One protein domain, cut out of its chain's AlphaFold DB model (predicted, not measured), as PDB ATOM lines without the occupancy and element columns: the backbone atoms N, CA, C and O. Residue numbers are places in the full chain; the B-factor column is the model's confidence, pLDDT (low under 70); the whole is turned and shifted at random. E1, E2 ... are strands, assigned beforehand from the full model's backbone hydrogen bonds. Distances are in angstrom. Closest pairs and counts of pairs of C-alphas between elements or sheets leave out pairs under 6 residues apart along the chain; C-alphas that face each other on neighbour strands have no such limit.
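Overview. This is residues 347 to 468 of the 733 residues of an uncharacterized protein of Eubacterium sp. CAG:252 (UniProt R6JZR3). Two antiparallel sheets of four strands, E1 to E4 and E5 to E8, lie face to face as a sandwich, their strands at 20 degrees to each other. The second sheet has the longer strands and the greater twist and curl, and an unnamed stretch of 22 residues precedes the first sheet. The printed part has 122 residues with no named helix and eight named strands, E1 to E8 in chain order; each sheet keeps that order, and the class is all strand. The whole is compact, with a radius of gyration of the C-alphas of 14.2 A, and rounded, spanning 41 by 33 by 27 A.

Along the chain. Residues 347 to 368 hold no named element, but residues 347 to 348 pair antiparallel with 355 to 356. E1, residues 369 to 374, begins at C-alpha 369 (-37.582, 49.754, -16.436). E2 is residues 381 to 386, E3 residues 393 to 398 and E4 residues 403 to 409. E5 is residues 411 to 418, beginning at C-alpha 411 (-32.563, 56.072, -4.773). E6, residues 423 to 433, is 30.5 A long. E7, residues 437 to 450, is the longest at 39.0 A and bends by 61 degrees at residue 440. E8, residues 458 to 466, is 25.6 A long and ends at C-alpha 466 (-30.128, 49.413, 7.826).

Arrangement. E1 to E4 form a meander, each strand the antiparallel neighbour of the one before, with edge strands E1 and E4. N 373 and O 382 of E1 and E2 are 2.8 A apart, N 383 and O 396 of E2 and E3 3.0 A, and N 395 and O 407 of E3 and E4 3.0 A, each within hydrogen-bond range. E5 to E8 form a second meander, with edge strands E5 and E8. There N 414 and O 427 of E5 and E6 are 2.9 A apart, N 426 and O 444 of E6 and E7 2.9 A, and N 447 and O 461 of E7 and E8 2.9 A, also within hydrogen-bond range. Across the sandwich, the closest C-alphas of E3 and E5 are Tyr 393 and Ser 412, 6.0 A apart. Those of E4 and E8 are Val 406 and Cys 460, 6.7 A. E1 and E8 are apart.

Size, cuts and confidence. The C-alphas of Asn 435 and Lys 452, the two farthest apart, are 46.0 A from each other. The printed part has no cut and no long link; the tight link E4 to E5, one residue, joins the two sheets. The mean pLDDT of the printed part is 90.7, and residues 431 to 438 are under 70.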
ATOM      1  N   VAL A 347     -38.356  38.082 -17.636       94.38
ATOM      2  CA  VAL A 347     -37.947  38.447 -16.272       94.38
ATOM      3  C   VAL A 347     -37.187  37.265 -15.676       94.38
ATOM      4  O   VAL A 347     -37.739  36.171 -15.550       94.38
ATOM      5  N   PHE A 348     -35.908  37.473 -15.365       92.31
ATOM      6  CA  PHE A 348     -35.011  36.452 -14.819       92.31
ATOM      7  C   PHE A 348     -35.127  36.387 -13.294       92.31
ATOM      8  O   PHE A 348     -35.357  37.406 -12.642       92.31
ATOM      9  N   ALA A 349     -34.970  35.198 -12.718       92.62
ATOM     10  CA  ALA A 349     -34.742  35.038 -11.287       92.62
ATOM     11  C   ALA A 349     -33.294  35.420 -10.926       92.62
ATOM     12  O   ALA A 349     -32.456  35.627 -11.803       92.62
ATOM     13  N   LEU A 350     -32.985  35.485  -9.629       88.38
ATOM     14  CA  LEU A 350     -31.639  35.822  -9.137       88.38
ATOM     15  C   LEU A 350     -30.563  34.764  -9.463       88.38
ATOM     16  O   LEU A 350     -29.387  35.055  -9.310       88.38
ATOM     17  N   ASP A 351     -30.942  33.577  -9.954       84.25
ATOM     18  CA  ASP A 351     -30.002  32.597 -10.532       84.25
ATOM     19  C   ASP A 351     -29.529  32.970 -11.956       84.25
ATOM     20  O   ASP A 351     -28.680  32.294 -12.537       84.25
ATOM     21  N   ASP A 352     -30.117  34.022 -12.539       85.81
ATOM     22  CA  ASP A 352     -29.873  34.545 -13.882       85.81
ATOM     23  C   ASP A 352     -30.037  33.501 -15.020       85.81
ATOM     24  O   ASP A 352     -29.643  33.738 -16.165       85.81
ATOM     25  N   VAL A 353     -30.655  32.341 -14.764       84.56
ATOM     26  CA  VAL A 353     -30.863  31.272 -15.771       84.56
ATOM     27  C   VAL A 353     -32.273  30.699 -15.803       84.56
ATOM     28  O   VAL A 353     -32.687  30.165 -16.836       84.56
ATOM     29  N   THR A 354     -33.036  30.838 -14.727       88.25
ATOM     30  CA  THR A 354     -34.483  30.639 -14.718       88.25
ATOM     31  C   THR A 354     -35.145  31.962 -15.093       88.25
ATOM     32  O   THR A 354     -34.845  33.002 -14.512       88.25
ATOM     33  N   PHE A 355     -36.050  31.950 -16.070       92.00
ATOM     34  CA  PHE A 355     -36.783  33.149 -16.485       92.00
ATOM     35  C   PHE A 355     -38.233  32.836 -16.843       92.00
ATOM     36  O   PHE A 355     -38.586  31.699 -17.163       92.00
ATOM     37  N   TYR A 356     -39.051  33.883 -16.802       92.50
ATOM     38  CA  TYR A 356     -40.486  33.858 -17.058       92.50
ATOM     39  C   TYR A 356     -40.868  34.980 -18.025       92.50
ATOM     40  O   TYR A 356     -40.113  35.934 -18.216       92.50
ATOM     41  N   THR A 357     -42.058  34.892 -18.615       92.81
ATOM     42  CA  THR A 357     -42.636  35.945 -19.464       92.81
ATOM     43  C   THR A 357     -44.006  36.353 -18.912       92.81
ATOM     44  O   THR A 357     -45.025  35.954 -19.481       92.81
ATOM     45  N   PRO A 358     -44.053  37.063 -17.769       92.62
ATOM     46  CA  PRO A 358     -45.311  37.459 -17.146       92.62
ATOM     47  C   PRO A 358     -46.079  38.475 -17.995       92.62
ATOM     48  O   PRO A 358     -45.502  39.211 -18.802       92.62
ATOM     49  N   GLU A 359     -47.385  38.569 -17.750       91.94
ATOM     50  CA  GLU A 359     -48.128  39.774 -18.103       91.94
ATOM     51  C   GLU A 359     -47.639  40.943 -17.227       91.94
ATOM     52  O   GLU A 359     -47.316  40.778 -16.046       91.94
ATOM     53  N   TRP A 360     -47.517  42.120 -17.835       93.00
ATOM     54  CA  TRP A 360     -46.997  43.314 -17.176       93.00
ATOM     55  C   TRP A 360     -48.158  44.224 -16.754       93.00
ATOM     56  O   TRP A 360     -48.977  44.563 -17.613       93.00
ATOM     57  N   PRO A 361     -48.228  44.654 -15.480       94.62
ATOM     58  CA  PRO A 361     -49.226  45.611 -15.017       94.62
ATOM     59  C   PRO A 361     -49.193  46.911 -15.822       94.62
ATOM     60  O   PRO A 361     -48.120  47.428 -16.134       94.62
ATOM     61  N   ALA A 362     -50.369  47.480 -16.092       92.94
ATOM     62  CA  ALA A 362     -50.494  48.750 -16.808       92.94
ATOM     63  C   ALA A 362     -49.878  49.946 -16.048       92.94
ATOM     64  O   ALA A 362     -49.583  50.967 -16.662       92.94
ATOM     65  N   ASP A 363     -49.666  49.808 -14.734       91.31
ATOM     66  CA  ASP A 363     -49.047  50.819 -13.867       91.31
ATOM     67  C   ASP A 363     -47.513  50.906 -14.005       91.31
ATOM     68  O   ASP A 363     -46.907  51.812 -13.429       91.31
ATOM     69  N   ILE A 364     -46.876  49.956 -14.707       94.94
ATOM     70  CA  ILE A 364     -45.417  49.863 -14.852       94.94
ATOM     71  C   ILE A 364     -45.012  50.294 -16.265       94.94
ATOM     72  O   ILE A 364     -45.256  49.585 -17.246       94.94
ATOM     73  N   ASP A 365     -44.334  51.439 -16.370       92.12
ATOM     74  CA  ASP A 365     -43.746  51.900 -17.629       92.12
ATOM     75  C   ASP A 365     -42.511  51.067 -18.002       92.12
ATOM     76  O   ASP A 365     -41.390  51.300 -17.543       92.12
ATOM     77  N   ARG A 366     -42.741  50.076 -18.866       90.19
ATOM     78  CA  ARG A 366     -41.738  49.113 -19.339       90.19
ATOM     79  C   ARG A 366     -40.583  49.733 -20.115       90.19
ATOM     80  O   ARG A 366     -39.506  49.142 -20.112       90.19
ATOM     81  N   ASP A 367     -40.787  50.875 -20.769       89.06
ATOM     82  CA  ASP A 367     -39.735  51.504 -21.574       89.06
ATOM     83  C   ASP A 367     -38.710  52.242 -20.685       89.06
ATOM     84  O   ASP A 367     -37.596  52.517 -21.132       89.06
ATOM     85  N   ASN A 368     -39.050  52.469 -19.407       91.62
ATOM     86  CA  ASN A 368     -38.202  53.074 -18.374       91.62
ATOM     87  C   ASN A 368     -37.806  52.101 -17.233       91.62
ATOM     88  O   ASN A 368     -37.261  52.529 -16.211       91.62
ATOM     89  N   VAL A 369     -38.042  50.789 -17.387       92.69
ATOM     90  CA  VAL A 369     -37.582  49.754 -16.436       92.69
ATOM     91  C   VAL A 369     -36.060  49.593 -16.511       92.69
ATOM     92  O   VAL A 369     -35.521  49.237 -17.560       92.69
ATOM     93  N   ILE A 370     -35.372  49.770 -15.378       91.12
ATOM     94  CA  ILE A 370     -33.912  49.595 -15.262       91.12
ATOM     95  C   ILE A 370     -33.509  48.284 -14.572       91.12
ATOM     96  O   ILE A 370     -32.439  47.747 -14.850       91.12
ATOM     97  N   LEU A 371     -34.378  47.742 -13.713       94.12
ATOM     98  CA  LEU A 371     -34.205  46.457 -13.034       94.12
ATOM     99  C   LEU A 371     -35.514  45.670 -13.095       94.12
ATOM    100  O   LEU A 371     -36.586  46.243 -12.932       94.12
ATOM    101  N   LYS A 372     -35.429  44.351 -13.286       95.19
ATOM    102  CA  LYS A 372     -36.572  43.428 -13.248       95.19
ATOM    103  C   LYS A 372     -36.116  42.043 -12.787       95.19
ATOM    104  O   LYS A 372     -35.182  41.490 -13.360       95.19
ATOM    105  N   VAL A 373     -36.766  41.491 -11.762       96.56
ATOM    106  CA  VAL A 373     -36.376  40.231 -11.106       96.56
ATOM    107  C   VAL A 373     -37.612  39.388 -10.779       96.56
ATOM    108  O   VAL A 373     -38.629  39.913 -10.334       96.56
ATOM    109  N   ALA A 374     -37.530  38.075 -10.995       96.69
ATOM    110  CA  ALA A 374     -38.579  37.101 -10.703       96.69
ATOM    111  C   ALA A 374     -38.309  36.322  -9.408       96.69
ATOM    112  O   ALA A 374     -37.161  36.050  -9.050       96.69
ATOM    113  N   SER A 375     -39.377  35.891  -8.738       96.06
ATOM    114  CA  SER A 375     -39.302  34.881  -7.685       96.06
ATOM    115  C   SER A 375     -38.918  33.505  -8.268       96.06
ATOM    116  O   SER A 375     -39.161  33.255  -9.453       96.06
ATOM    117  N   PRO A 376     -38.369  32.569  -7.467       90.31
ATOM    118  CA  PRO A 376     -37.885  31.272  -7.960       90.31
ATOM    119  C   PRO A 376     -38.901  30.397  -8.716       90.31
ATOM    120  O   PRO A 376     -38.491  29.486  -9.432       90.31
ATOM    121  N   LYS A 377     -40.213  30.620  -8.549       91.06
ATOM    122  CA  LYS A 377     -41.286  29.935  -9.301       91.06
ATOM    123  C   LYS A 377     -42.057  30.840 -10.268       91.06
ATOM    124  O   LYS A 377     -43.012  30.357 -10.889       91.06
ATOM    125  N   GLY A 378     -41.692  32.120 -10.379       93.19
ATOM    126  CA  GLY A 378     -42.452  33.126 -11.127       93.19
ATOM    127  C   GLY A 378     -43.831  33.416 -10.522       93.19
ATOM    128  O   GLY A 378     -44.755  33.779 -11.244       93.19
ATOM    129  N   ASP A 379     -43.993  33.195  -9.213       95.38
ATOM    130  CA  ASP A 379     -45.236  33.484  -8.484       95.38
ATOM    131  C   ASP A 379     -45.320  34.982  -8.092       95.38
ATOM    132  O   ASP A 379     -46.412  35.500  -7.874       95.38
ATOM    133  N   TYR A 380     -44.174  35.680  -8.026       97.38
ATOM    134  CA  TYR A 380     -44.040  37.131  -7.827       97.38
ATOM    135  C   TYR A 380     -42.875  37.704  -8.648       97.38
ATOM    136  O   TYR A 380     -41.944  36.986  -9.017       97.38
ATOM    137  N   TYR A 381     -42.900  39.016  -8.872       98.00
ATOM    138  CA  TYR A 381     -41.891  39.783  -9.602       98.00
ATOM    139  C   TYR A 381     -41.653  41.140  -8.928       98.00
ATOM    140  O   TYR A 381     -42.531  41.651  -8.230       98.00
ATOM    141  N   ALA A 382     -40.484  41.732  -9.157       98.19
ATOM    142  CA  ALA A 382     -40.155  43.096  -8.754       98.19
ATOM    143  C   ALA A 382     -39.458  43.854  -9.892       98.19
ATOM    144  O   ALA A 382     -38.736  43.246 -10.687       98.19
ATOM    145  N   ALA A 383     -39.663  45.169  -9.974       97.38
ATOM    146  CA  ALA A 383     -39.006  46.033 -10.955       97.38
ATOM    147  C   ALA A 383     -38.744  47.435 -10.399       97.38
ATOM    148  O   ALA A 383     -39.503  47.921  -9.565       97.38
ATOM    149  N   ASP A 384     -37.696  48.081 -10.908       95.94
ATOM    150  CA  ASP A 384     -37.391  49.490 -10.655       95.94
ATOM    151  C   ASP A 384     -37.530  50.291 -11.956       95.94
ATOM    152  O   ASP A 384     -37.024  49.873 -13.006       95.94
ATOM    153  N   VAL A 385     -38.241  51.418 -11.890       95.19
ATOM    154  CA  VAL A 385     -38.607  52.267 -13.035       95.19
ATOM    155  C   VAL A 385     -38.057  53.670 -12.815       95.19
ATOM    156  O   VAL A 385     -38.395  54.306 -11.820       95.19
ATOM    157  N   TYR A 386     -37.242  54.178 -13.741       93.44
ATOM    158  CA  TYR A 386     -36.638  55.507 -13.618       93.44
ATOM    159  C   TYR A 386     -37.410  56.570 -14.408       93.44
ATOM    160  O   TYR A 386     -37.447  56.547 -15.637       93.44
ATOM    161  N   ASN A 387     -37.995  57.543 -13.713       90.06
ATOM    162  CA  ASN A 387     -38.702  58.654 -14.337       90.06
ATOM    163  C   ASN A 387     -37.738  59.821 -14.621       90.06
ATOM    164  O   ASN A 387     -37.300  60.530 -13.716       90.06
ATOM    165  N   THR A 388     -37.451  60.054 -15.904       85.19
ATOM    166  CA  THR A 388     -36.548  61.129 -16.363       85.19
ATOM    167  C   THR A 388     -37.089  62.555 -16.183       85.19
ATOM    168  O   THR A 388     -36.301  63.500 -16.237       85.19
ATOM    169  N   GLU A 389     -38.396  62.741 -15.961       87.31
ATOM    170  CA  GLU A 389     -39.005  64.060 -15.732       87.31
ATOM    171  C   GLU A 389     -38.915  64.495 -14.262       87.31
ATOM    172  O   GLU A 389     -38.670  65.671 -13.985       87.31
ATOM    173  N   SER A 390     -39.104  63.562 -13.321       87.75
ATOM    174  CA  SER A 390     -38.999  63.830 -11.879       87.75
ATOM    175  C   SER A 390     -37.602  63.581 -11.309       87.75
ATOM    176  O   SER A 390     -37.247  64.185 -10.302       87.75
ATOM    177  N   GLY A 391     -36.812  62.708 -11.942       85.62
ATOM    178  CA  GLY A 391     -35.552  62.193 -11.404       85.62
ATOM    179  C   GLY A 391     -35.726  61.055 -10.390       85.62
ATOM    180  O   GLY A 391     -34.723  60.567  -9.872       85.62
ATOM    181  N   ASN A 392     -36.963  60.616 -10.123       91.12
ATOM    182  CA  ASN A 392     -37.253  59.554  -9.161       91.12
ATOM    183  C   ASN A 392     -37.169  58.157  -9.786       91.12
ATOM    184  O   ASN A 392     -37.604  57.921 -10.915       91.12
ATOM    185  N   TYR A 393     -36.732  57.208  -8.971       93.88
ATOM    186  CA  TYR A 393     -36.933  55.779  -9.151       93.88
ATOM    187  C   TYR A 393     -38.249  55.367  -8.485       93.88
ATOM    188  O   TYR A 393     -38.643  55.926  -7.458       93.88
ATOM    189  N   THR A 394     -38.946  54.396  -9.068       96.75
ATOM    190  CA  THR A 394     -40.179  53.830  -8.517       96.75
ATOM    191  C   THR A 394     -40.087  52.316  -8.483       96.75
ATOM    192  O   THR A 394     -40.085  51.661  -9.529       96.75
ATOM    193  N   PHE A 395     -40.074  51.760  -7.273       97.88
ATOM    194  CA  PHE A 395     -39.967  50.325  -7.062       97.88
ATOM    195  C   PHE A 395     -41.352  49.678  -6.964       97.88
ATOM    196  O   PHE A 395     -42.206  50.113  -6.185       97.88
ATOM    197  N   TYR A 396     -41.568  48.615  -7.734       98.12
ATOM    198  CA  TYR A 396     -42.824  47.871  -7.819       98.12
ATOM    199  C   TYR A 396     -42.628  46.399  -7.465       98.12
ATOM    200  O   TYR A 396     -41.616  45.794  -7.816       98.12
ATOM    201  N   ILE A 397     -43.651  45.799  -6.849       98.19
ATOM    202  CA  ILE A 397     -43.797  44.344  -6.702       98.19
ATOM    203  C   ILE A 397     -45.149  43.940  -7.292       98.19
ATOM    204  O   ILE A 397     -46.163  44.586  -7.010       98.19
ATOM    205  N   TRP A 398     -45.180  42.869  -8.088       97.00
ATOM    206  CA  TRP A 398     -46.419  42.357  -8.676       97.00
ATOM    207  C   TRP A 398     -46.484  40.828  -8.786       97.00
ATOM    208  O   TRP A 398     -45.490  40.118  -8.636       97.00
ATOM    209  N   SER A 399     -47.688  40.333  -9.049       95.38
ATOM    210  CA  SER A 399     -48.021  38.974  -9.487       95.38
ATOM    211  C   SER A 399     -49.258  39.043 -10.401       95.38
ATOM    212  O   SER A 399     -49.695  40.136 -10.759       95.38
ATOM    213  N   GLU A 400     -49.845  37.902 -10.780       92.06
ATOM    214  CA  GLU A 400     -51.100  37.858 -11.559       92.06
ATOM    215  C   GLU A 400     -52.285  38.543 -10.837       92.06
ATOM    216  O   GLU A 400     -53.179  39.087 -11.477       92.06
ATOM    217  N   ASP A 401     -52.281  38.526  -9.499       90.25
ATOM    218  CA  ASP A 401     -53.381  38.989  -8.638       90.25
ATOM    219  C   ASP A 401     -53.279  40.486  -8.255       90.25
ATOM    220  O   ASP A 401     -54.257  41.066  -7.782       90.25
ATOM    221  N   VAL A 402     -52.083  41.090  -8.322       92.56
ATOM    222  CA  VAL A 402     -51.789  42.378  -7.663       92.56
ATOM    223  C   VAL A 402     -50.557  43.075  -8.238       92.56
ATOM    224  O   VAL A 402     -49.533  42.441  -8.461       92.56
ATOM    225  N   CYS A 403     -50.618  44.404  -8.358       95.75
ATOM    226  CA  CYS A 403     -49.458  45.291  -8.470       95.75
ATOM    227  C   CYS A 403     -49.457  46.275  -7.286       95.75
ATOM    228  O   CYS A 403     -50.513  46.786  -6.902       95.75
ATOM    229  N   LYS A 404     -48.290  46.550  -6.691       96.00
ATOM    230  CA  LYS A 404     -48.112  47.602  -5.679       96.00
ATOM    231  C   LYS A 404     -46.818  48.375  -5.925       96.00
ATOM    232  O   LYS A 404     -45.740  47.787  -5.993       96.00
ATOM    233  N   LYS A 405     -46.935  49.707  -5.957       96.12
ATOM    234  CA  LYS A 405     -45.811  50.624  -5.736       96.12
ATOM    235  C   LYS A 405     -45.346  50.477  -4.284       96.12
ATOM    236  O   LYS A 405     -46.158  50.589  -3.368       96.12
ATOM    237  N   VAL A 406     -44.063  50.191  -4.095       96.62
ATOM    238  CA  VAL A 406     -43.418  49.975  -2.791       96.62
ATOM    239  C   VAL A 406     -42.894  51.297  -2.240       96.62
ATOM    240  O   VAL A 406     -43.174  51.649  -1.097       96.62
ATOM    241  N   VAL A 407     -42.153  52.031  -3.071       95.38
ATOM    242  CA  VAL A 407     -41.514  53.309  -2.746       95.38
ATOM    243  C   VAL A 407     -41.272  54.101  -4.038       95.38
ATOM    244  O   VAL A 407     -41.205  53.525  -5.125       95.38
ATOM    245  N   GLU A 408     -41.193  55.424  -3.918       95.12
ATOM    246  CA  GLU A 408     -40.816  56.358  -4.982       95.12
ATOM    247  C   GLU A 408     -39.898  57.424  -4.370       95.12
ATOM    248  O   GLU A 408     -40.305  58.099  -3.421       95.12
ATOM    249  N   ASN A 409     -38.652  57.518  -4.838       91.69
ATOM    250  CA  ASN A 409     -37.598  58.344  -4.234       91.69
ATOM    251  C   ASN A 409     -36.414  58.572  -5.209       91.69
ATOM    252  O   ASN A 409     -36.427  58.105  -6.342       91.69
ATOM    253  N   GLU A 410     -35.366  59.273  -4.767       89.25
ATOM    254  CA  GLU A 410     -34.141  59.544  -5.550       89.25
ATOM    255  C   GLU A 410     -33.095  58.391  -5.502       89.25
ATOM    256  O   GLU A 410     -31.936  58.573  -5.886       89.25
ATOM    257  N   TYR A 411     -33.473  57.200  -5.016       90.19
ATOM    258  CA  TYR A 411     -32.563  56.072  -4.773       90.19
ATOM    259  C   TYR A 411     -32.788  54.963  -5.802       90.19
ATOM    260  O   TYR A 411     -33.914  54.522  -5.995       90.19
ATOM    261  N   SER A 412     -31.723  54.465  -6.430       91.81
ATOM    262  CA  SER A 412     -31.832  53.289  -7.305       91.81
ATOM    263  C   SER A 412     -31.929  52.008  -6.477       91.81
ATOM    264  O   SER A 412     -31.233  51.865  -5.465       91.81
ATOM    265  N   HIS A 413     -32.785  51.077  -6.899       93.81
ATOM    266  CA  HIS A 413     -33.081  49.853  -6.157       93.81
ATOM    267  C   HIS A 413     -32.311  48.653  -6.718       93.81
ATOM    268  O   HIS A 413     -32.231  48.464  -7.931       93.81
ATOM    269  N   ASN A 414     -31.791  47.790  -5.840       94.25
ATOM    270  CA  ASN A 414     -31.170  46.517  -6.222       94.25
ATOM    271  C   ASN A 414     -31.713  45.360  -5.372       94.25
ATOM    272  O   ASN A 414     -31.671  45.415  -4.147       94.25
ATOM    273  N   VAL A 415     -32.233  44.303  -6.000       97.44
ATOM    274  CA  VAL A 415     -32.918  43.204  -5.297       97.44
ATOM    275  C   VAL A 415     -31.920  42.134  -4.858       97.44
ATOM    276  O   VAL A 415     -31.317  41.462  -5.687       97.44
ATOM    277  N   TYR A 416     -31.807  41.922  -3.547       97.25
ATOM    278  CA  TYR A 416     -30.988  40.860  -2.950       97.25
ATOM    279  C   TYR A 416     -31.776  39.569  -2.699       97.25
ATOM    280  O   TYR A 416     -31.187  38.497  -2.604       97.25
ATOM    281  N   TYR A 417     -33.103  39.638  -2.581       98.12
ATOM    282  CA  TYR A 417     -33.961  38.462  -2.432       98.12
ATOM    283  C   TYR A 417     -35.396  38.777  -2.844       98.12
ATOM    284  O   TYR A 417     -35.914  39.840  -2.509       98.12
ATOM    285  N   ILE A 418     -36.061  37.824  -3.496       97.88
ATOM    286  CA  ILE A 418     -37.503  37.841  -3.759       97.88
ATOM    287  C   ILE A 418     -38.086  36.440  -3.534       97.88
ATOM    288  O   ILE A 418     -37.539  35.439  -3.995       97.88
ATOM    289  N   SER A 419     -39.202  36.363  -2.809       96.94
ATOM    290  CA  SER A 419     -39.879  35.114  -2.459       96.94
ATOM    291  C   SER A 419     -41.165  34.906  -3.259       96.94
ATOM    292  O   SER A 419     -41.878  35.853  -3.583       96.94
ATOM    293  N   ASP A 420     -41.548  33.641  -3.456       94.94
ATOM    294  CA  ASP A 420     -42.847  33.235  -4.029       94.94
ATOM    295  C   ASP A 420     -44.063  33.585  -3.130       94.94
ATOM    296  O   ASP A 420     -45.165  33.068  -3.306       94.94
ATOM    297  N   LYS A 421     -43.862  34.422  -2.105       94.81
ATOM    298  CA  LYS A 421     -44.884  34.929  -1.179       94.81
ATOM    299  C   LYS A 421     -44.967  36.462  -1.190       94.81
ATOM    300  O   LYS A 421     -45.688  37.012  -0.369       94.81
ATOM    301  N   GLY A 422     -44.217  37.138  -2.064       95.75
ATOM    302  CA  GLY A 422     -44.178  38.600  -2.135       95.75
ATOM    303  C   GLY A 422     -43.340  39.262  -1.036       95.75
ATOM    304  O   GLY A 422     -43.576  40.422  -0.712       95.75
ATOM    305  N   THR A 423     -42.377  38.543  -0.448       97.62
ATOM    306  CA  THR A 423     -41.312  39.142   0.377       97.62
ATOM    307  C   THR A 423     -40.164  39.545  -0.534       97.62
ATOM    308  O   THR A 423     -39.689  38.701  -1.292       97.62
ATOM    309  N   VAL A 424     -39.684  40.782  -0.435       98.56
ATOM    310  CA  VAL A 424     -38.524  41.275  -1.187       98.56
ATOM    311  C   VAL A 424     -37.571  41.992  -0.240       98.56
ATOM    312  O   VAL A 424     -38.016  42.792   0.577       98.56
ATOM    313  N   ILE A 425     -36.273  41.714  -0.348       98.69
ATOM    314  CA  ILE A 425     -35.196  42.444   0.337       98.69
ATOM    315  C   ILE A 425     -34.361  43.128  -0.743       98.69
ATOM    316  O   ILE A 425     -33.976  42.486  -1.725       98.69
ATOM    317  N   TYR A 426     -34.102  44.418  -0.568       98.12
ATOM    318  CA  TYR A 426     -33.448  45.253  -1.565       98.12
ATOM    319  C   TYR A 426     -32.542  46.307  -0.923       98.12
ATOM    320  O   TYR A 426     -32.783  46.771   0.192       98.12
ATOM    321  N   GLU A 427     -31.487  46.672  -1.639       96.75
ATOM    322  CA  GLU A 427     -30.677  47.851  -1.362       96.75
ATOM    323  C   GLU A 427     -31.291  49.082  -2.043       96.75
ATOM    324  O   GLU A 427     -31.771  48.994  -3.173       96.75
ATOM    325  N   GLU A 428     -31.237  50.225  -1.364       94.56
ATOM    326  CA  GLU A 428     -31.510  51.561  -1.905       94.56
ATOM    327  C   GLU A 428     -30.177  52.325  -1.975       94.56
ATOM    328  O   GLU A 428     -29.518  52.486  -0.946       94.56
ATOM    329  N   THR A 429     -29.760  52.795  -3.157       90.94
ATOM    330  CA  THR A 429     -28.511  53.566  -3.343       90.94
ATOM    331  C   THR A 429     -28.791  54.982  -3.856       90.94
ATOM    332  O   THR A 429     -29.343  55.169  -4.941       90.94
ATOM    333  N   GLU A 430     -28.340  55.988  -3.104       84.12
ATOM    334  CA  GLU A 430     -28.408  57.407  -3.475       84.12
ATOM    335  C   GLU A 430     -27.542  57.707  -4.717       84.12
ATOM    336  O   GLU A 430     -26.347  57.385  -4.755       84.12
ATOM    337  N   THR A 431     -28.113  58.357  -5.734       69.81
ATOM    338  CA  THR A 431     -27.412  58.646  -7.000       69.81
ATOM    339  C   THR A 431     -26.842  60.068  -7.008       69.81
ATOM    340  O   THR A 431     -27.496  61.012  -7.438       69.81
ATOM    341  N   ILE A 432     -25.592  60.247  -6.556       59.12
ATOM    342  CA  ILE A 432     -25.018  61.594  -6.350       59.12
ATOM    343  C   ILE A 432     -24.649  62.310  -7.669       59.12
ATOM    344  O   ILE A 432     -24.566  63.541  -7.675       59.12
ATOM    345  N   ASN A 433     -24.366  61.596  -8.774       52.88
ATOM    346  CA  ASN A 433     -24.315  62.130 -10.160       52.88
ATOM    347  C   ASN A 433     -23.909  61.078 -11.215       52.88
ATOM    348  O   ASN A 433     -23.239  60.090 -10.909       52.88
ATOM    349  N   ASP A 434     -24.165  61.422 -12.483       53.00
ATOM    350  CA  ASP A 434     -23.794  60.754 -13.744       53.00
ATOM    351  C   ASP A 434     -22.329  60.271 -13.855       53.00
ATOM    352  O   ASP A 434     -22.014  59.449 -14.713       53.00
ATOM    353  N   ASN A 435     -21.405  60.763 -13.017       45.50
ATOM    354  CA  ASN A 435     -20.002  60.322 -13.019       45.50
ATOM    355  C   ASN A 435     -19.765  59.055 -12.173       45.50
ATOM    356  O   ASN A 435     -18.611  58.713 -11.904       45.50
ATOM    357  N   GLY A 436     -20.826  58.370 -11.732       47.72
ATOM    358  CA  GLY A 436     -20.734  57.080 -11.041       47.72
ATOM    359  C   GLY A 436     -20.316  57.175  -9.574       47.72
ATOM    360  O   GLY A 436     -19.662  56.267  -9.065       47.72
ATOM    361  N   LYS A 437     -20.666  58.270  -8.885       44.47
ATOM    362  CA  LYS A 437     -20.559  58.344  -7.420       44.47
ATOM    363  C   LYS A 437     -21.857  57.864  -6.776       44.47
ATOM    364  O   LYS A 437     -22.863  58.567  -6.836       44.47
ATOM    365  N   THR A 438     -21.801  56.706  -6.128       63.69
ATOM    366  CA  THR A 438     -22.832  56.240  -5.192       63.69
ATOM    367  C   THR A 438     -22.756  57.041  -3.893       63.69
ATOM    368  O   THR A 438     -21.656  57.325  -3.412       63.69
ATOM    369  N   GLY A 439     -23.910  57.412  -3.345       73.31
ATOM    370  CA  GLY A 439     -24.043  58.031  -2.030       73.31
ATOM    371  C   GLY A 439     -24.332  57.019  -0.933       73.31
ATOM    372  O   GLY A 439     -23.779  55.918  -0.937       73.31
ATOM    373  N   ASN A 440     -25.195  57.407   0.004       86.81
ATOM    374  CA  ASN A 440     -25.637  56.547   1.091       86.81
ATOM    375  C   ASN A 440     -26.360  55.304   0.546       86.81
ATOM    376  O   ASN A 440     -27.133  55.377  -0.417       86.81
ATOM    377  N   LYS A 441     -26.115  54.166   1.199       93.75
ATOM    378  CA  LYS A 441     -26.766  52.881   0.935       93.75
ATOM    379  C   LYS A 441     -27.662  52.512   2.108       93.75
ATOM    380  O   LYS A 441     -27.238  52.607   3.260       93.75
ATOM    381  N   MET A 442     -28.870  52.041   1.832       96.25
ATOM    382  CA  MET A 442     -29.788  51.505   2.843       96.25
ATOM    383  C   MET A 442     -30.200  50.083   2.471       96.25
ATOM    384  O   MET A 442     -30.240  49.736   1.294       96.25
ATOM    385  N   LEU A 443     -30.518  49.257   3.469       98.44
ATOM    386  CA  LEU A 443     -31.142  47.950   3.261       98.44
ATOM    387  C   LEU A 443     -32.602  48.037   3.686       98.44
ATOM    388  O   LEU A 443     -32.875  48.389   4.834       98.44
ATOM    389  N   SER A 444     -33.520  47.644   2.812       98.25
ATOM    390  CA  SER A 444     -34.958  47.643   3.070       98.25
ATOM    391  C   SER A 444     -35.601  46.303   2.714       98.25
ATOM    392  O   SER A 444     -35.055  45.476   1.983       98.25
ATOM    393  N   MET A 445     -36.783  46.068   3.279       98.31
ATOM    394  CA  MET A 445     -37.620  44.907   3.000       98.31
ATOM    395  C   MET A 445     -39.068  45.337   2.793       98.31
ATOM    396  O   MET A 445     -39.595  46.148   3.555       98.31
ATOM    397  N   ALA A 446     -39.714  44.729   1.805       98.44
ATOM    398  CA  ALA A 446     -41.134  44.855   1.522       98.44
ATOM    399  C   ALA A 446     -41.829  43.488   1.628       98.44
ATOM    400  O   ALA A 446     -41.257  42.455   1.271       98.44
ATOM    401  N   GLU A 447     -43.071  43.469   2.103       97.69
ATOM    402  CA  GLU A 447     -43.908  42.272   2.167       97.69
ATOM    403  C   GLU A 447     -45.327  42.548   1.649       97.69
ATOM    404  O   GLU A 447     -46.093  43.283   2.279       97.69
ATOM    405  N   ILE A 448     -45.716  41.883   0.559       96.62
ATOM    406  CA  ILE A 448     -47.102  41.853   0.082       96.62
ATOM    407  C   ILE A 448     -47.944  40.934   0.976       96.62
ATOM    408  O   ILE A 448     -47.614  39.768   1.199       96.62
ATOM    409  N   LYS A 449     -49.061  41.452   1.495       93.75
ATOM    410  CA  LYS A 449     -49.961  40.756   2.431       93.75
ATOM    411  C   LYS A 449     -51.404  40.886   1.962       93.75
ATOM    412  O   LYS A 449     -51.817  41.970   1.566       93.75
ATOM    413  N   LYS A 450     -52.186  39.801   2.021       91.00
ATOM    414  CA  LYS A 450     -53.627  39.842   1.708       91.00
ATOM    415  C   LYS A 450     -54.379  40.546   2.843       91.00
ATOM    416  O   LYS A 450     -54.417  40.027   3.957       91.00
ATOM    417  N   ASP A 451     -55.001  41.681   2.543       90.50
ATOM    418  CA  ASP A 451     -55.834  42.460   3.463       90.50
ATOM    419  C   ASP A 451     -57.102  42.918   2.734       90.50
ATOM    420  O   ASP A 451     -57.046  43.629   1.735       90.50
ATOM    421  N   LYS A 452     -58.265  42.501   3.241       84.38
ATOM    422  CA  LYS A 452     -59.574  42.766   2.622       84.38
ATOM    423  C   LYS A 452     -60.104  44.186   2.864       84.38
ATOM    424  O   LYS A 452     -61.219  44.474   2.436       84.38
ATOM    425  N   SER A 453     -59.365  45.028   3.586       86.75
ATOM    426  CA  SER A 453     -59.691  46.446   3.781       86.75
ATOM    427  C   SER A 453     -59.071  47.363   2.718       86.75
ATOM    428  O   SER A 453     -59.617  48.433   2.459       86.75
ATOM    429  N   ASP A 454     -57.995  46.932   2.049       86.62
ATOM    430  CA  ASP A 454     -57.463  47.600   0.856       86.62
ATOM    431  C   ASP A 454     -58.334  47.272  -0.369       86.62
ATOM    432  O   ASP A 454     -58.794  46.141  -0.536       86.62
ATOM    433  N   ALA A 455     -58.543  48.251  -1.254       82.31
ATOM    434  CA  ALA A 455     -59.414  48.113  -2.423       82.31
ATOM    435  C   ALA A 455     -58.960  47.035  -3.434       82.31
ATOM    436  O   ALA A 455     -59.788  46.514  -4.178       82.31
ATOM    437  N   SER A 456     -57.672  46.679  -3.447       82.25
ATOM    438  CA  SER A 456     -57.117  45.567  -4.238       82.25
ATOM    439  C   SER A 456     -57.144  44.216  -3.509       82.25
ATOM    440  O   SER A 456     -56.845  43.189  -4.108       82.25
ATOM    441  N   GLY A 457     -57.471  44.188  -2.211       89.81
ATOM    442  CA  GLY A 457     -57.353  42.996  -1.367       89.81
ATOM    443  C   GLY A 457     -55.932  42.713  -0.851       89.81
ATOM    444  O   GLY A 457     -55.696  41.643  -0.280       89.81
ATOM    445  N   TYR A 458     -54.994  43.648  -1.040       93.06
ATOM    446  CA  TYR A 458     -53.576  43.511  -0.697       93.06
ATOM    447  C   TYR A 458     -52.972  44.803  -0.139       93.06
ATOM    448  O   TYR A 458     -53.270  45.885  -0.629       93.06
ATOM    449  N   VAL A 459     -52.023  44.697   0.790       93.50
ATOM    450  CA  VAL A 459     -51.170  45.805   1.268       93.50
ATOM    451  C   VAL A 459     -49.689  45.450   1.140       93.50
ATOM    452  O   VAL A 459     -49.338  44.274   1.064       93.50
ATOM    453  N   CYS A 460     -48.822  46.466   1.130       95.69
ATOM    454  CA  CYS A 460     -47.367  46.314   1.170       95.69
ATOM    455  C   CYS A 460     -46.837  46.860   2.508       95.69
ATOM    456  O   CYS A 460     -46.999  48.045   2.794       95.69
ATOM    457  N   ASP A 461     -46.246  46.002   3.342       95.44
ATOM    458  CA  ASP A 461     -45.565  46.376   4.594       95.44
ATOM    459  C   ASP A 461     -44.079  46.612   4.291       95.44
ATOM    460  O   ASP A 461     -43.387  45.674   3.894       95.44
ATOM    461  N   VAL A 462     -43.603  47.853   4.437       96.94
ATOM    462  CA  VAL A 462     -42.246  48.283   4.048       96.94
ATOM    463  C   VAL A 462     -41.445  48.712   5.277       96.94
ATOM    464  O   VAL A 462     -41.937  49.442   6.139       96.94
ATOM    465  N   ARG A 463     -40.190  48.260   5.366       95.81
ATOM    466  CA  ARG A 463     -39.290  48.509   6.497       95.81
ATOM    467  C   ARG A 463     -37.841  48.667   6.042       95.81
ATOM    468  O   ARG A 463     -37.256  47.711   5.543       95.81
ATOM    469  N   THR A 464     -37.229  49.799   6.379       97.00
ATOM    470  CA  THR A 464     -35.765  49.933   6.426       97.00
ATOM    471  C   THR A 464     -35.194  49.068   7.555       97.00
ATOM    472  O   THR A 464     -35.679  49.116   8.688       97.00
ATOM    473  N   ILE A 465     -34.179  48.273   7.235       98.25
ATOM    474  CA  ILE A 465     -33.416  47.404   8.141       98.25
ATOM    475  C   ILE A 465     -32.123  48.111   8.565       98.25
ATOM    476  O   ILE A 465     -31.844  48.187   9.758       98.25
ATOM    477  N   GLU A 466     -31.385  48.680   7.606       98.19
ATOM    478  CA  GLU A 466     -30.128  49.413   7.826       98.19
ATOM    479  C   GLU A 466     -30.133  50.727   7.033       98.19
ATOM    480  O   GLU A 466     -30.691  50.777   5.939       98.19
ATOM    481  N   ARG A 467     -29.527  51.790   7.577       95.75
ATOM    482  CA  ARG A 467     -29.467  53.136   6.975       95.75
ATOM    483  C   ARG A 467     -28.078  53.563   6.500       95.75
ATOM    484  O   ARG A 467     -27.999  54.540   5.764       95.75
ATOM    485  N   SER A 468     -27.025  52.867   6.926       95.31
ATOM    486  CA  SER A 468     -25.647  53.085   6.468       95.31
ATOM    487  C   SER A 468     -25.032  51.731   6.115       95.31
ATOM    488  O   SER A 468     -24.291  51.135   6.895       95.31
TER     489      SER A 468